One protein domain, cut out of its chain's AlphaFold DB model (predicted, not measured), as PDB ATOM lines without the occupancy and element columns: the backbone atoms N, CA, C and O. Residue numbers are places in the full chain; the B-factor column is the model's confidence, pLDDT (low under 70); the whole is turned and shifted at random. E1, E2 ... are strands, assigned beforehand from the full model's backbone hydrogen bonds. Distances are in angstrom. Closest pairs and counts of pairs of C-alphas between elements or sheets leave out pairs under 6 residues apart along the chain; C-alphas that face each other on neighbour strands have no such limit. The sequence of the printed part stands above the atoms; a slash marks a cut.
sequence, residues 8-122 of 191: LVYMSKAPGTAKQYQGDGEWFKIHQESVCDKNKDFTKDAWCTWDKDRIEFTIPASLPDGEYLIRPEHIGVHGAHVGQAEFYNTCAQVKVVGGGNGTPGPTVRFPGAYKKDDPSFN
ATOM      1  N   LEU A   8     135.558 132.515 148.008       98.44
ATOM      2  CA  LEU A   8     136.073 133.063 149.259       98.44
ATOM      3  C   LEU A   8     136.753 134.402 148.985       98.44
ATOM      4  O   LEU A   8     137.342 134.607 147.924       98.44
ATOM      5  N   VAL A   9     136.699 135.318 149.947       98.50
ATOM      6  CA  VAL A   9     137.461 136.569 149.877       98.50
ATOM      7  C   VAL A   9     138.191 136.778 151.188       98.50
ATOM      8  O   VAL A   9     137.579 136.819 152.258       98.50
ATOM      9  N   TYR A  10     139.506 136.932 151.084       98.69
ATOM     10  CA  TYR A  10     140.381 137.235 152.204       98.69
ATOM     11  C   TYR A  10     140.925 138.652 152.098       98.69
ATOM     12  O   TYR A  10     141.120 139.175 151.000       98.69
ATOM     13  N   MET A  11     141.226 139.251 153.243       98.50
ATOM     14  CA  MET A  11     141.975 140.496 153.329       98.50
ATOM     15  C   MET A  11     143.193 140.325 154.229       98.50
ATOM     16  O   MET A  11     143.167 139.556 155.190       98.50
ATOM     17  N   SER A  12     144.254 141.066 153.930       98.56
ATOM     18  CA  SER A  12     145.451 141.142 154.765       98.56
ATOM     19  C   SER A  12     145.954 142.574 154.837       98.56
ATOM     20  O   SER A  12     146.095 143.240 153.809       98.56
ATOM     21  N   LYS A  13     146.194 143.067 156.056       98.19
ATOM     22  CA  LYS A  13     146.682 144.432 156.281       98.19
ATOM     23  C   LYS A  13     148.153 144.513 155.889       98.19
ATOM     24  O   LYS A  13     148.961 143.727 156.376       98.19
ATOM     25  N   ALA A  14     148.504 145.481 155.050       98.00
ATOM     26  CA  ALA A  14     149.893 145.748 154.729       98.00
ATOM     27  C   ALA A  14     150.611 146.337 155.960       98.00
ATOM     28  O   ALA A  14     150.086 147.260 156.586       98.00
ATOM     29  N   PRO A  15     151.822 145.861 156.305       96.44
ATOM     30  CA  PRO A  15     152.630 146.471 157.366       96.44
ATOM     31  C   PRO A  15     153.151 147.869 156.976       96.44
ATOM     32  O   PRO A  15     153.556 148.646 157.835       96.44
ATOM     33  N   GLY A  16     153.128 148.186 155.679       94.31
ATOM     34  CA  GLY A  16     153.424 149.495 155.103       94.31
ATOM     35  C   GLY A  16     152.462 149.786 153.953       94.31
ATOM     36  O   GLY A  16     151.249 149.708 154.124       94.31
ATOM     37  N   THR A  17     152.988 150.084 152.763       96.50
ATOM     38  CA  THR A  17     152.142 150.244 151.566       96.50
ATOM     39  C   THR A  17     151.731 148.888 150.990       96.50
ATOM     40  O   THR A  17     152.548 147.965 150.923       96.50
ATOM     41  N   ALA A  18     150.496 148.761 150.499       95.94
ATOM     42  CA  ALA A  18     150.031 147.547 149.820       95.94
ATOM     43  C   ALA A  18     150.813 147.279 148.527       95.94
ATOM     44  O   ALA A  18     150.967 146.129 148.128       95.94
ATOM     45  N   LYS A  19     151.379 148.324 147.908       94.88
ATOM     46  CA  LYS A  19     152.237 148.203 146.722       94.88
ATOM     47  C   LYS A  19     153.499 147.372 146.969       94.88
ATOM     48  O   LYS A  19     153.974 146.708 146.053       94.88
ATOM     49  N   GLN A  20     154.073 147.456 148.168       95.25
ATOM     50  CA  GLN A  20     155.309 146.751 148.535       95.25
ATOM     51  C   GLN A  20     155.041 145.437 149.273       95.25
ATOM     52  O   GLN A  20     155.951 144.620 149.428       95.25
ATOM     53  N   TYR A  21     153.812 145.242 149.746       96.56
ATOM     54  CA  TYR A  21     153.446 144.096 150.553       96.56
ATOM     55  C   TYR A  21     153.365 142.820 149.706       96.56
ATOM     56  O   TYR A  21     152.689 142.790 148.681       96.56
ATOM     57  N   GLN A  22     154.050 141.761 150.148       94.44
ATOM     58  CA  GLN A  22     154.100 140.475 149.442       94.44
ATOM     59  C   GLN A  22     152.931 139.542 149.796       94.44
ATOM     60  O   GLN A  22     152.779 138.482 149.195       94.44
ATOM     61  N   GLY A  23     152.088 139.925 150.761       95.62
ATOM     62  CA  GLY A  23     150.993 139.077 151.226       95.62
ATOM     63  C   GLY A  23     151.444 137.919 152.115       95.62
ATOM     64  O   GLY A  23     150.716 136.944 152.252       95.62
ATOM     65  N   ASP A  24     152.628 138.017 152.713       95.00
ATOM     66  CA  ASP A  24     153.251 137.011 153.575       95.00
ATOM     67  C   ASP A  24     152.818 137.099 155.050       95.00
ATOM     68  O   ASP A  24     153.287 136.319 155.880       95.00
ATOM     69  N   GLY A  25     151.932 138.037 155.393       96.25
ATOM     70  CA  GLY A  25     151.365 138.214 156.728       96.25
ATOM     71  C   GLY A  25     150.052 137.461 156.957       96.25
ATOM     72  O   GLY A  25     149.741 136.464 156.308       96.25
ATOM     73  N   GLU A  26     149.284 137.947 157.931       98.06
ATOM     74  CA  GLU A  26     148.033 137.329 158.376       98.06
ATOM     75  C   GLU A  26     146.857 137.712 157.466       98.06
ATOM     76  O   GLU A  26     146.646 138.890 157.156       98.06
ATOM     77  N   TRP A  27     146.067 136.720 157.074       98.50
ATOM     78  CA  TRP A  27     144.872 136.842 156.246       98.50
ATOM     79  C   TRP A  27     143.636 136.453 157.045       98.50
ATOM     80  O   TRP A  27     143.594 135.385 157.650       98.50
ATOM     81  N   PHE A  28     142.601 137.282 157.002       98.56
ATOM     82  CA  PHE A  28     141.286 136.980 157.567       98.56
ATOM     83  C   PHE A  28     140.258 136.909 156.443       98.56
ATOM     84  O   PHE A  28     140.350 137.628 155.446       98.56
ATOM     85  N   LYS A  29     139.279 136.019 156.588       98.56
ATOM     86  CA  LYS A  29     138.200 135.862 155.613       98.56
ATOM     87  C   LYS A  29     137.134 136.925 155.867       98.56
ATOM     88  O   LYS A  29     136.737 137.107 157.010       98.56
ATOM     89  N   ILE A  30     136.652 137.601 154.830       98.25
ATOM     90  CA  ILE A  30     135.561 138.591 154.929       98.25
ATOM     91  C   ILE A  30     134.292 138.161 154.198       98.25
ATOM     92  O   ILE A  30     133.229 138.728 154.428       98.25
ATOM     93  N   HIS A  31     134.397 137.166 153.319       98.31
ATOM     94  CA  HIS A  31     133.272 136.676 152.536       98.31
ATOM     95  C   HIS A  31     133.453 135.207 152.195       98.31
ATOM     96  O   HIS A  31     134.577 134.752 151.958       98.31
ATOM     97  N   GLN A  32     132.337 134.489 152.126       97.88
ATOM     98  CA  GLN A  32     132.282 133.200 151.460       97.88
ATOM     99  C   GLN A  32     130.898 132.924 150.889       97.88
ATOM    100  O   GLN A  32     129.880 133.296 151.469       97.88
ATOM    101  N   GLU A  33     130.882 132.166 149.805       96.81
ATOM    102  CA  GLU A  33     129.690 131.604 149.194       96.81
ATOM    103  C   GLU A  33     129.908 130.117 148.925       96.81
ATOM    104  O   GLU A  33     131.025 129.669 148.657       96.81
ATOM    105  N   SER A  34     128.827 129.350 149.009       96.50
ATOM    106  CA  SER A  34     128.838 127.897 148.845       96.50
ATOM    107  C   SER A  34     127.611 127.472 148.031       96.50
ATOM    108  O   SER A  34     127.282 128.099 147.030       96.50
ATOM    109  N   VAL A  35     126.932 126.405 148.427       97.31
ATOM    110  CA  VAL A  35     125.699 125.920 147.801       97.31
ATOM    111  C   VAL A  35     124.526 126.838 148.164       97.31
ATOM    112  O   VAL A  35     124.232 126.998 149.349       97.31
ATOM    113  N   CYS A  36     123.838 127.413 147.170       95.12
ATOM    114  CA  CYS A  36     122.614 128.207 147.370       95.12
ATOM    115  C   CYS A  36     121.333 127.386 147.242       95.12
ATOM    116  O   CYS A  36     120.331 127.734 147.860       95.12
ATOM    117  N   ASP A  37     121.345 126.318 146.443       96.56
ATOM    118  CA  ASP A  37     120.148 125.538 146.151       96.56
ATOM    119  C   ASP A  37     120.457 124.041 146.191       96.56
ATOM    120  O   ASP A  37     121.025 123.460 145.268       96.56
ATOM    121  N   LYS A  38     120.061 123.405 147.293       95.94
ATOM    122  CA  LYS A  38     120.305 121.978 147.541       95.94
ATOM    123  C   LYS A  38     119.440 121.058 146.666       95.94
ATOM    124  O   LYS A  38     119.687 119.856 146.649       95.94
ATOM    125  N   ASN A  39     118.439 121.598 145.963       95.94
ATOM    126  CA  ASN A  39     117.540 120.831 145.094       95.94
ATOM    127  C   ASN A  39     118.012 120.790 143.633       95.94
ATOM    128  O   ASN A  39     117.411 120.092 142.815       95.94
ATOM    129  N   LYS A  40     119.057 121.550 143.299       96.81
ATOM    130  CA  LYS A  40     119.637 121.638 141.958       96.81
ATOM    131  C   LYS A  40     120.767 120.639 141.739       96.81
ATOM    132  O   LYS A  40     121.172 119.917 142.651       96.81
ATOM    133  N   ASP A  41     121.272 120.582 140.507       97.00
ATOM    134  CA  ASP A  41     122.371 119.688 140.158       97.00
ATOM    135  C   ASP A  41     123.633 120.116 140.919       97.00
ATOM    136  O   ASP A  41     124.215 121.175 140.668       97.00
ATOM    137  N   PHE A  42     124.069 119.278 141.861       97.75
ATOM    138  CA  PHE A  42     125.238 119.556 142.693       97.75
ATOM    139  C   PHE A  42     126.547 119.604 141.893       97.75
ATOM    140  O   PHE A  42     127.544 120.155 142.358       97.75
ATOM    141  N   THR A  43     126.539 119.088 140.662       97.38
ATOM    142  CA  THR A  43     127.652 119.211 139.714       97.38
ATOM    143  C   THR A  43     127.620 120.507 138.900       97.38
ATOM    144  O   THR A  43     128.557 120.764 138.148       97.38
ATOM    145  N   LYS A  44     126.565 121.324 139.047       96.75
ATOM    146  CA  LYS A  44     126.327 122.548 138.271       96.75
ATOM    147  C   LYS A  44     125.705 123.669 139.114       96.75
ATOM    148  O   LYS A  44     126.395 124.333 139.882       96.75
ATOM    149  N   ASP A  45     124.401 123.887 138.976       96.81
ATOM    150  CA  ASP A  45     123.691 125.110 139.345       96.81
ATOM    151  C   ASP A  45     123.188 125.145 140.795       96.81
ATOM    152  O   ASP A  45     122.486 126.079 141.185       96.81
ATOM    153  N   ALA A  46     123.585 124.168 141.613       97.69
ATOM    154  CA  ALA A  46     123.411 124.213 143.064       97.69
ATOM    155  C   ALA A  46     124.306 125.261 143.757       97.69
ATOM    156  O   ALA A  46     124.002 125.703 144.866       97.69
ATOM    157  N   TRP A  47     125.427 125.644 143.139       98.00
ATOM    158  CA  TRP A  47     126.430 126.545 143.716       98.00
ATOM    159  C   TRP A  47     126.092 128.017 143.464       98.00
ATOM    160  O   TRP A  47     125.743 128.383 142.345       98.00
ATOM    161  N   CYS A  48     126.280 128.884 144.469       97.56
ATOM    162  CA  CYS A  48     126.074 130.337 144.348       97.56
ATOM    163  C   CYS A  48     126.857 130.957 143.183       97.56
ATOM    164  O   CYS A  48     126.409 131.921 142.564       97.56
ATOM    165  N   THR A  49     128.035 130.396 142.915       97.44
ATOM    166  CA  THR A  49     129.008 130.857 141.924       97.44
ATOM    167  C   THR A  49     128.640 130.449 140.498       97.44
ATOM    168  O   THR A  49     129.180 131.012 139.544       97.44
ATOM    169  N   TRP A  50     127.723 129.497 140.313       97.56
ATOM    170  CA  TRP A  50     127.386 128.993 138.988       97.56
ATOM    171  C   TRP A  50     126.784 130.092 138.100       97.56
ATOM    172  O   TRP A  50     125.915 130.854 138.526       97.56
ATOM    173  N   ASP A  51     127.280 130.192 136.864       96.50
ATOM    174  CA  ASP A  51     126.922 131.215 135.869       96.50
ATOM    175  C   ASP A  51     127.078 132.674 136.350       96.50
ATOM    176  O   ASP A  51     126.548 133.607 135.749       96.50
ATOM    177  N   LYS A  52     127.875 132.910 137.400       95.50
ATOM    178  CA  LYS A  52     128.280 134.259 137.816       95.50
ATOM    179  C   LYS A  52     129.568 134.681 137.119       95.50
ATOM    180  O   LYS A  52     130.465 133.868 136.898       95.50
ATOM    181  N   ASP A  53     129.690 135.956 136.787       94.38
ATOM    182  CA  ASP A  53     130.886 136.558 136.182       94.38
ATOM    183  C   ASP A  53     131.779 137.283 137.201       94.38
ATOM    184  O   ASP A  53     132.847 137.780 136.849       94.38
ATOM    185  N   ARG A  54     131.353 137.330 138.468       93.50
ATOM    186  CA  ARG A  54     132.010 138.058 139.556       93.50
ATOM    187  C   ARG A  54     131.671 137.457 140.921       93.50
ATOM    188  O   ARG A  54     130.680 136.741 141.053       93.50
ATOM    189  N   ILE A  55     132.480 137.803 141.921       95.38
ATOM    190  CA  ILE A  55     132.214 137.564 143.346       95.38
ATOM    191  C   ILE A  55     131.842 138.916 143.957       95.38
ATOM    192  O   ILE A  55     132.639 139.854 143.901       95.38
ATOM    193  N   GLU A  56     130.637 139.028 144.507       95.56
ATOM    194  CA  GLU A  56     130.157 140.252 145.155       95.56
ATOM    195  C   GLU A  56     130.332 140.129 146.668       95.56
ATOM    196  O   GLU A  56     129.918 139.147 147.271       95.56
ATOM    197  N   PHE A  57     130.952 141.123 147.295       96.06
ATOM    198  CA  PHE A  57     131.186 141.127 148.736       96.06
ATOM    199  C   PHE A  57     131.206 142.557 149.271       96.06
ATOM    200  O   PHE A  57     131.367 143.520 148.521       96.06
ATOM    201  N   THR A  58     131.057 142.695 150.587       95.69
ATOM    202  CA  THR A  58     131.121 143.985 151.284       95.69
ATOM    203  C   THR A  58     132.290 143.982 152.258       95.69
ATOM    204  O   THR A  58     132.462 143.035 153.021       95.69
ATOM    205  N   ILE A  59     133.093 145.047 152.249       95.88
ATOM    206  CA  ILE A  59     134.136 145.250 153.259       95.88
ATOM    207  C   ILE A  59     133.447 145.650 154.576       95.88
ATOM    208  O   ILE A  59     132.703 146.635 154.573       95.88
ATOM    209  N   PRO A  60     133.666 144.930 155.697       94.88
ATOM    210  CA  PRO A  60     133.044 145.274 156.972       94.88
ATOM    211  C   PRO A  60     133.378 146.707 157.399       94.88
ATOM    212  O   PRO A  60     134.546 147.085 157.441       94.88
ATOM    213  N   ALA A  61     132.365 147.495 157.767       94.62
ATOM    214  CA  ALA A  61     132.551 148.901 158.145       94.62
ATOM    215  C   ALA A  61     133.438 149.089 159.389       94.62
ATOM    216  O   ALA A  61     134.043 150.139 159.574       94.62
ATOM    217  N   SER A  62     133.543 148.067 160.242       95.50
ATOM    218  CA  SER A  62     134.421 148.088 161.412       95.50
ATOM    219  C   SER A  62     135.890 147.794 161.092       95.50
ATOM    220  O   SER A  62     136.723 147.875 161.998       95.50
ATOM    221  N   LEU A  63     136.231 147.464 159.839       96.94
ATOM    222  CA  LEU A  63     137.611 147.249 159.410       96.94
ATOM    223  C   LEU A  63     138.433 148.517 159.650       96.94
ATOM    224  O   LEU A  63     138.026 149.574 159.179       96.94
ATOM    225  N   PRO A  64     139.574 148.442 160.357       97.06
ATOM    226  CA  PRO A  64     140.402 149.617 160.564       97.06
ATOM    227  C   PRO A  64     140.935 150.213 159.268       97.06
ATOM    228  O   PRO A  64     141.252 149.496 158.320       97.06
ATOM    229  N   ASP A  65     141.136 151.526 159.278       97.88
ATOM    230  CA  ASP A  65     141.793 152.226 158.179       97.88
ATOM    231  C   ASP A  65     143.197 151.674 157.911       97.88
ATOM    232  O   ASP A  65     143.929 151.245 158.818       97.88
ATOM    233  N   GLY A  66     143.592 151.686 156.641       97.31
ATOM    234  CA  GLY A  66     144.904 151.219 156.211       97.31
ATOM    235  C   GLY A  66     144.932 150.726 154.774       97.31
ATOM    236  O   GLY A  66     143.924 150.724 154.069       97.31
ATOM    237  N   GLU A  67     146.110 150.297 154.340       98.44
ATOM    238  CA  GLU A  67     146.288 149.632 153.054       98.44
ATOM    239  C   GLU A  67     146.232 148.113 153.237       98.44
ATOM    240  O   GLU A  67     146.774 147.568 154.201       98.44
ATOM    241  N   TYR A  68     145.544 147.433 152.325       98.50
ATOM    242  CA  TYR A  68     145.265 146.004 152.397       98.50
ATOM    243  C   TYR A  68     145.479 145.345 151.035       98.50
ATOM    244  O   TYR A  68     145.286 145.967 149.987       98.50
ATOM    245  N   LEU A  69     145.817 144.059 151.060       98.56
ATOM    246  CA  LEU A  69     145.589 143.162 149.934       98.56
ATOM    247  C   LEU A  69     144.232 142.483 150.101       98.56
ATOM    248  O   LEU A  69     143.864 142.099 151.211       98.56
ATOM    249  N   ILE A  70     143.516 142.311 148.995       98.31
ATOM    250  CA  ILE A  70     142.321 141.472 148.888       98.31
ATOM    251  C   ILE A  70     142.672 140.279 148.007       98.31
ATOM    252  O   ILE A  70     143.193 140.482 146.914       98.31
ATOM    253  N   ARG A  71     142.355 139.065 148.454       98.12
ATOM    254  CA  ARG A  71     142.514 137.811 147.705       98.12
ATOM    255  C   ARG A  71     141.137 137.174 147.489       98.12
ATOM    256  O   ARG A  71     140.697 136.413 148.355       98.12
ATOM    257  N   PRO A  72     140.412 137.521 146.408       97.62
ATOM    258  CA  PRO A  72     139.275 136.727 145.964       97.62
ATOM    259  C   PRO A  72     139.765 135.396 145.389       97.62
ATOM    260  O   PRO A  72     140.780 135.339 144.690       97.62
ATOM    261  N   GLU A  73     139.029 134.337 145.677       97.62
ATOM    262  CA  GLU A  73     139.348 132.976 145.279       97.62
ATOM    263  C   GLU A  73     138.071 132.217 144.928       97.62
ATOM    264  O   GLU A  73     137.101 132.227 145.684       97.62
ATOM    265  N   HIS A  74     138.085 131.534 143.793       97.88
ATOM    266  CA  HIS A  74     137.116 130.505 143.445       97.88
ATOM    267  C   HIS A  74     137.831 129.155 143.407       97.88
ATOM    268  O   HIS A  74     138.935 129.060 142.873       97.88
ATOM    269  N   ILE A  75     137.214 128.117 143.968       97.75
ATOM    270  CA  ILE A  75     137.802 126.774 144.010       97.75
ATOM    271  C   ILE A  75     136.885 125.825 143.245       97.75
ATOM    272  O   ILE A  75     135.791 125.535 143.713       97.75
ATOM    273  N   GLY A  76     137.315 125.336 142.085       97.69
ATOM    274  CA  GLY A  76     136.611 124.310 141.321       97.69
ATOM    275  C   GLY A  76     136.775 122.938 141.973       97.69
ATOM    276  O   GLY A  76     137.892 122.450 142.148       97.69
ATOM    277  N   VAL A  77     135.663 122.292 142.337       97.94
ATOM    278  CA  VAL A  77     135.665 121.019 143.085       97.94
ATOM    279  C   VAL A  77     135.231 119.806 142.256       97.94
ATOM    280  O   VAL A  77     135.086 118.709 142.799       97.94
ATOM    281  N   HIS A  78     135.077 119.941 140.934       97.00
ATOM    282  CA  HIS A  78     134.747 118.819 140.033       97.00
ATOM    283  C   HIS A  78     135.797 117.698 140.057       97.00
ATOM    284  O   HIS A  78     135.432 116.527 139.929       97.00
ATOM    285  N   GLY A  79     137.071 118.038 140.282       96.56
ATOM    286  CA  GLY A  79     138.191 117.099 140.437       96.56
ATOM    287  C   GLY A  79     138.615 116.817 141.887       96.56
ATOM    288  O   GLY A  79     139.530 116.025 142.113       96.56
ATOM    289  N   ALA A  80     137.966 117.419 142.892       96.69
ATOM    290  CA  ALA A  80     138.418 117.343 144.289       96.69
ATOM    291  C   ALA A  80     138.465 115.901 144.832       96.69
ATOM    292  O   ALA A  80     139.420 115.504 145.484       96.69
ATOM    293  N   HIS A  81     137.495 115.059 144.484       94.56
ATOM    294  CA  HIS A  81     137.443 113.648 144.896       94.56
ATOM    295  C   HIS A  81     138.660 112.787 144.487       94.56
ATOM    296  O   HIS A  81     138.819 111.688 145.011       94.56
ATOM    297  N   VAL A  82     139.506 113.266 143.569       94.38
ATOM    298  CA  VAL A  82     140.774 112.631 143.160       94.38
ATOM    299  C   VAL A  82     141.988 113.530 143.424       94.38
ATOM    300  O   VAL A  82     143.049 113.357 142.825       94.38
ATOM    301  N   GLY A  83     141.848 114.510 144.321       91.56
ATOM    302  CA  GLY A  83     142.917 115.432 144.702       91.56
ATOM    303  C   GLY A  83     143.302 116.430 143.608       91.56
ATOM    304  O   GLY A  83     144.443 116.894 143.595       91.56
ATOM    305  N   GLN A  84     142.374 116.732 142.692       94.94
ATOM    306  CA  GLN A  84     142.520 117.688 141.587       94.94
ATOM    307  C   GLN A  84     141.536 118.860 141.731       94.94
ATOM    308  O   GLN A  84     140.848 119.228 140.783       94.94
ATOM    309  N   ALA A  85     141.409 119.418 142.940       96.50
ATOM    310  CA  ALA A  85     140.718 120.694 143.111       96.50
ATOM    311  C   ALA A  85     141.492 121.809 142.382       96.50
ATOM    312  O   ALA A  85     142.725 121.826 142.397       96.50
ATOM    313  N   GLU A  86     140.772 122.727 141.746       96.38
ATOM    314  CA  GLU A  86     141.340 123.803 140.930       96.38
ATOM    315  C   GLU A  86     141.173 125.140 141.651       96.38
ATOM    316  O   GLU A  86     140.056 125.537 141.971       96.38
ATOM    317  N   PHE A  87     142.271 125.842 141.917       95.75
ATOM    318  CA  PHE A  87     142.260 127.103 142.656       95.75
ATOM    319  C   PHE A  87     142.430 128.272 141.685       95.75
ATOM    320  O   PHE A  87     143.386 128.322 140.912       95.75
ATOM    321  N   TYR A  88     141.493 129.218 141.728       95.62
ATOM    322  CA  TYR A  88     141.488 130.428 140.915       95.62
ATOM    323  C   TYR A  88     141.474 131.644 141.826       95.62
ATOM    324  O   TYR A  88     140.414 132.123 142.231       95.62
ATOM    325  N   ASN A  89     142.653 132.162 142.146       94.81
ATOM    326  CA  ASN A  89     142.806 133.358 142.959       94.81
ATOM    327  C   ASN A  89     143.499 134.482 142.193       94.81
ATOM    328  O   ASN A  89     144.281 134.283 141.266       94.81
ATOM    329  N   THR A  90     143.211 135.701 142.619       93.69
ATOM    330  CA  THR A  90     143.949 136.898 142.221       93.69
ATOM    331  C   THR A  90     144.119 137.791 143.439       93.69
ATOM    332  O   THR A  90     143.629 137.459 144.519       93.69
ATOM    333  N   CYS A  91     144.826 138.908 143.289       94.06
ATOM    334  CA  CYS A  91     145.033 139.850 144.375       94.06
ATOM    335  C   CYS A  91     144.824 141.290 143.906       94.06
ATOM    336  O   CYS A  91     145.255 141.675 142.821       94.06
ATOM    337  N   ALA A  92     144.183 142.094 144.749       96.38
ATOM    338  CA  ALA A  92     143.978 143.522 144.539       96.38
ATOM    339  C   ALA A  92     144.539 144.319 145.719       96.38
ATOM    340  O   ALA A  92     144.492 143.870 146.861       96.38
ATOM    341  N   GLN A  93     145.050 145.516 145.442       97.69
ATOM    342  CA  GLN A  93     145.518 146.460 146.458       97.69
ATOM    343  C   GLN A  93     144.420 147.487 146.715       97.69
ATOM    344  O   GLN A  93     143.896 148.077 145.769       97.69
ATOM    345  N   VAL A  94     144.081 147.721 147.979       96.94
ATOM    346  CA  VAL A  94     143.062 148.706 148.364       96.94
ATOM    347  C   VAL A  94     143.531 149.553 149.535       96.94
ATOM    348  O   VAL A  94     144.330 149.115 150.362       96.94
ATOM    349  N   LYS A  95     142.983 150.763 149.631       97.94
ATOM    350  CA  LYS A  95     143.104 151.622 150.806       97.94
ATOM    351  C   LYS A  95     141.727 151.805 151.430       97.94
ATOM    352  O   LYS A  95     140.834 152.358 150.794       97.94
ATOM    353  N   VAL A  96     141.575 151.336 152.660       96.75
ATOM    354  CA  VAL A  96     140.374 151.504 153.481       96.75
ATOM    355  C   VAL A  96     140.465 152.851 154.188       96.75
ATOM    356  O   VAL A  96     141.508 153.185 154.759       96.75
ATOM    357  N   VAL A  97     139.387 153.625 154.102       95.81
ATOM    358  CA  VAL A  97     139.232 154.943 154.726       95.81
ATOM    359  C   VAL A  97     137.854 155.039 155.374       95.81
ATOM    360  O   VAL A  97     136.887 154.512 154.820       95.81
ATOM    361  N   GLY A  98     137.749 155.735 156.509       92.81
ATOM    362  CA  GLY A  98     136.474 155.880 157.225       92.81
ATOM    363  C   GLY A  98     135.974 154.578 157.860       92.81
ATOM    364  O   GLY A  98     134.775 154.420 158.078       92.81
ATOM    365  N   GLY A  99     136.884 153.643 158.107       90.50
ATOM    366  CA  GLY A  99     136.657 152.383 158.786       90.50
ATOM    367  C   GLY A  99     136.539 152.524 160.304       90.50
ATOM    368  O   GLY A  99     136.473 153.622 160.861       90.50
ATOM    369  N   GLY A 100     136.495 151.383 160.991       92.38
ATOM    370  CA  GLY A 100     136.259 151.307 162.433       92.38
ATOM    371  C   GLY A 100     137.477 150.892 163.256       92.38
ATOM    372  O   GLY A 100     138.629 151.096 162.888       92.38
ATOM    373  N   ASN A 101     137.211 150.310 164.421       94.25
ATOM    374  CA  ASN A 101     138.214 149.865 165.392       94.25
ATOM    375  C   ASN A 101     138.125 148.356 165.677       94.25
ATOM    376  O   ASN A 101     138.525 147.904 166.750       94.25
ATOM    377  N   GLY A 102     137.565 147.584 164.744       94.88
ATOM    378  CA  GLY A 102     137.462 146.136 164.867       94.88
ATOM    379  C   GLY A 102     138.830 145.454 164.808       94.88
ATOM    380  O   GLY A 102     139.791 145.989 164.255       94.88
ATOM    381  N   THR A 103     138.902 144.236 165.341       96.19
ATOM    382  CA  THR A 103     140.107 143.396 165.292       96.19
ATOM    383  C   THR A 103     139.844 142.217 164.359       96.19
ATOM    384  O   THR A 103     139.113 141.307 164.756       96.19
ATOM    385  N   PRO A 104     140.392 142.215 163.128       96.88
ATOM    386  CA  PRO A 104     140.173 141.126 162.188       96.88
ATOM    387  C   PRO A 104     140.705 139.783 162.685       96.88
ATOM    388  O   PRO A 104     141.835 139.688 163.162       96.88
ATOM    389  N   GLY A 105     139.894 138.740 162.531       95.56
ATOM    390  CA  GLY A 105     140.255 137.369 162.867       95.56
ATOM    391  C   GLY A 105     139.040 136.435 162.860       95.56
ATOM    392  O   GLY A 105     137.911 136.919 162.779       95.56
ATOM    393  N   PRO A 106     139.238 135.112 162.967       97.19
ATOM    394  CA  PRO A 106     140.525 134.410 163.040       97.19
ATOM    395  C   PRO A 106     141.359 134.519 161.749       97.19
ATOM    396  O   PRO A 106     140.821 134.807 160.678       97.19
ATOM    397  N   THR A 107     142.681 134.333 161.858       97.94
ATOM    398  CA  THR A 107     143.629 134.518 160.744       97.94
ATOM    399  C   THR A 107     144.322 133.226 160.317       97.94
ATOM    400  O   THR A 107     144.406 132.257 161.070       97.94
ATOM    401  N   VAL A 108     144.814 133.227 159.080       97.94
ATOM    402  CA  VAL A 108     145.671 132.198 158.474       97.94
ATOM    403  C   VAL A 108     146.762 132.853 157.626       97.94
ATOM    404  O   VAL A 108     146.731 134.060 157.394       97.94
ATOM    405  N   ARG A 109     147.712 132.066 157.114       97.31
ATOM    406  CA  ARG A 109     148.776 132.542 156.218       97.31
ATOM    407  C   ARG A 109     148.757 131.783 154.900       97.31
ATOM    408  O   ARG A 109     148.467 130.589 154.880       97.31
ATOM    409  N   PHE A 110     149.096 132.469 153.815       94.62
ATOM    410  CA  PHE A 110     149.317 131.857 152.508       94.62
ATOM    411  C   PHE A 110     150.800 132.014 152.128       94.62
ATOM    412  O   PHE A 110     151.298 133.141 152.182       94.62
ATOM    413  N   PRO A 111     151.511 130.931 151.757       93.00
ATOM    414  CA  PRO A 111     151.085 129.526 151.802       93.00
ATOM    415  C   PRO A 111     150.906 129.002 153.245       93.00
ATOM    416  O   PRO A 111     151.457 129.560 154.191       93.00
ATOM    417  N   GLY A 112     150.137 127.916 153.404       91.50
ATOM    418  CA  GLY A 112     149.961 127.199 154.682       91.50
ATOM    419  C   GLY A 112     148.520 127.085 155.193       91.50
ATOM    420  O   GLY A 112     148.237 126.211 156.008       91.50
ATOM    421  N   ALA A 113     147.599 127.916 154.701       94.25
ATOM    422  CA  ALA A 113     146.187 127.875 155.091       94.25
ATOM    423  C   ALA A 113     145.460 126.599 154.637       94.25
ATOM    424  O   ALA A 113     144.477 126.216 155.264       94.25
ATOM    425  N   TYR A 114     145.934 125.979 153.552       94.12
ATOM    426  CA  TYR A 114     145.342 124.805 152.912       94.12
ATOM    427  C   TYR A 114     146.328 123.645 152.890       94.12
ATOM    428  O   TYR A 114     147.529 123.836 152.673       94.12
ATOM    429  N   LYS A 115     145.808 122.434 153.074       91.50
ATOM    430  CA  LYS A 115     146.553 121.179 153.003       91.50
ATOM    431  C   LYS A 115     145.945 120.266 151.956       91.50
ATOM    432  O   LYS A 115     144.741 120.269 151.719       91.50
ATOM    433  N   LYS A 116     146.789 119.436 151.345       87.44
ATOM    434  CA  LYS A 116     146.367 118.504 150.291       87.44
ATOM    435  C   LYS A 116     145.273 117.542 150.762       87.44
ATOM    436  O   LYS A 116     144.452 117.136 149.948       87.44
ATOM    437  N   ASP A 117     145.281 117.165 152.035       91.00
ATOM    438  CA  ASP A 117     144.353 116.231 152.670       91.00
ATOM    439  C   ASP A 117     143.138 116.909 153.323       91.00
ATOM    440  O   ASP A 117     142.300 116.216 153.902       91.00
ATOM    441  N   ASP A 118     142.982 118.235 153.195       94.69
ATOM    442  CA  ASP A 118     141.809 118.918 153.741       94.69
ATOM    443  C   ASP A 118     140.517 118.349 153.117       94.69
ATOM    444  O   ASP A 118     140.452 118.134 151.895       94.69
ATOM    445  N   PRO A 119     139.448 118.147 153.914       96.06
ATOM    446  CA  PRO A 119     138.180 117.610 153.417       96.06
ATOM    447  C   PRO A 119     137.587 118.421 152.261       96.06
ATOM    448  O   PRO A 119     136.972 117.851 151.365       96.06
ATOM    449  N   SER A 120     137.811 119.739 152.245       94.75
ATOM    450  CA  SER A 120     137.355 120.673 151.204       94.75
ATOM    451  C   SER A 120     137.906 120.368 149.813       94.75
ATOM    452  O   SER A 120     137.264 120.706 148.816       94.75
ATOM    453  N   PHE A 121     139.075 119.725 149.745       93.81
ATOM    454  CA  PHE A 121     139.790 119.405 148.505       93.81
ATOM    455  C   PHE A 121     139.836 117.906 148.212       93.81
ATOM    456  O   PHE A 121     140.361 117.518 147.176       93.81
ATOM    457  N   ASN A 122     139.241 117.088 149.087       95.00
ATOM    458  CA  ASN A 122     139.021 115.647 148.923       95.00
ATOM    459  C   ASN A 122     137.519 115.324 148.992       95.00
ATOM    460  O   ASN A 122     137.088 114.323 149.565       95.00
TER     461      ASN A 122
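What this domain is: This is residues 8 to 122 of the 191 residues of an uncharacterized protein of Penicillium arizonense (UniProt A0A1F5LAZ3). What is the shape? It has little regular structure: a strongly twisted, branched antiparallel sheet built on long E3, with E1 then E2 on one side, E4 and E5 end to end along the other, and long unnamed loops about it. What makes it up? The printed part has 115 residues, 33 in strands E1 to E5 in chain order, and no named helix: all strand. It is elongated, 43 by 27 by 23 A, and only just compact, close to loose, with radius of gyration of the C-alphas 15.7 A.

Where its parts are: Where does it begin? E1, residues 8 to 13, starts at C-alpha 8 (136.073, 133.063, 149.259). What follows? E2 is residues 27 to 33, E3 residues 66 to 76, 31.9 A long, E4 residues 86 to 89, and E5 residues 92 to 96, ending at C-alpha 96 (140.374, 151.504, 153.481).

How they stand to each other: What is beside E1? On one side is E2, its hairpin partner, antiparallel at 158 degrees, with N 9 and O 31 3.0 A apart. On the other is E3, antiparallel, with N 10 and O 71 3.0 A apart. What is on E3's other side? E4, antiparallel in a hairpin, has O 86 2.8 A from N 76. E5, antiparallel, has O 94 2.9 A from N 68.

The domain as a whole: How far does it reach? The C-alphas farthest apart, Gly 16 and Asn 39, are 47.0 A apart. Is it continuous? The printed part has no cut, links E1 to E2 and E2 to E3 are long, and no printed residue is under 70 in pLDDT.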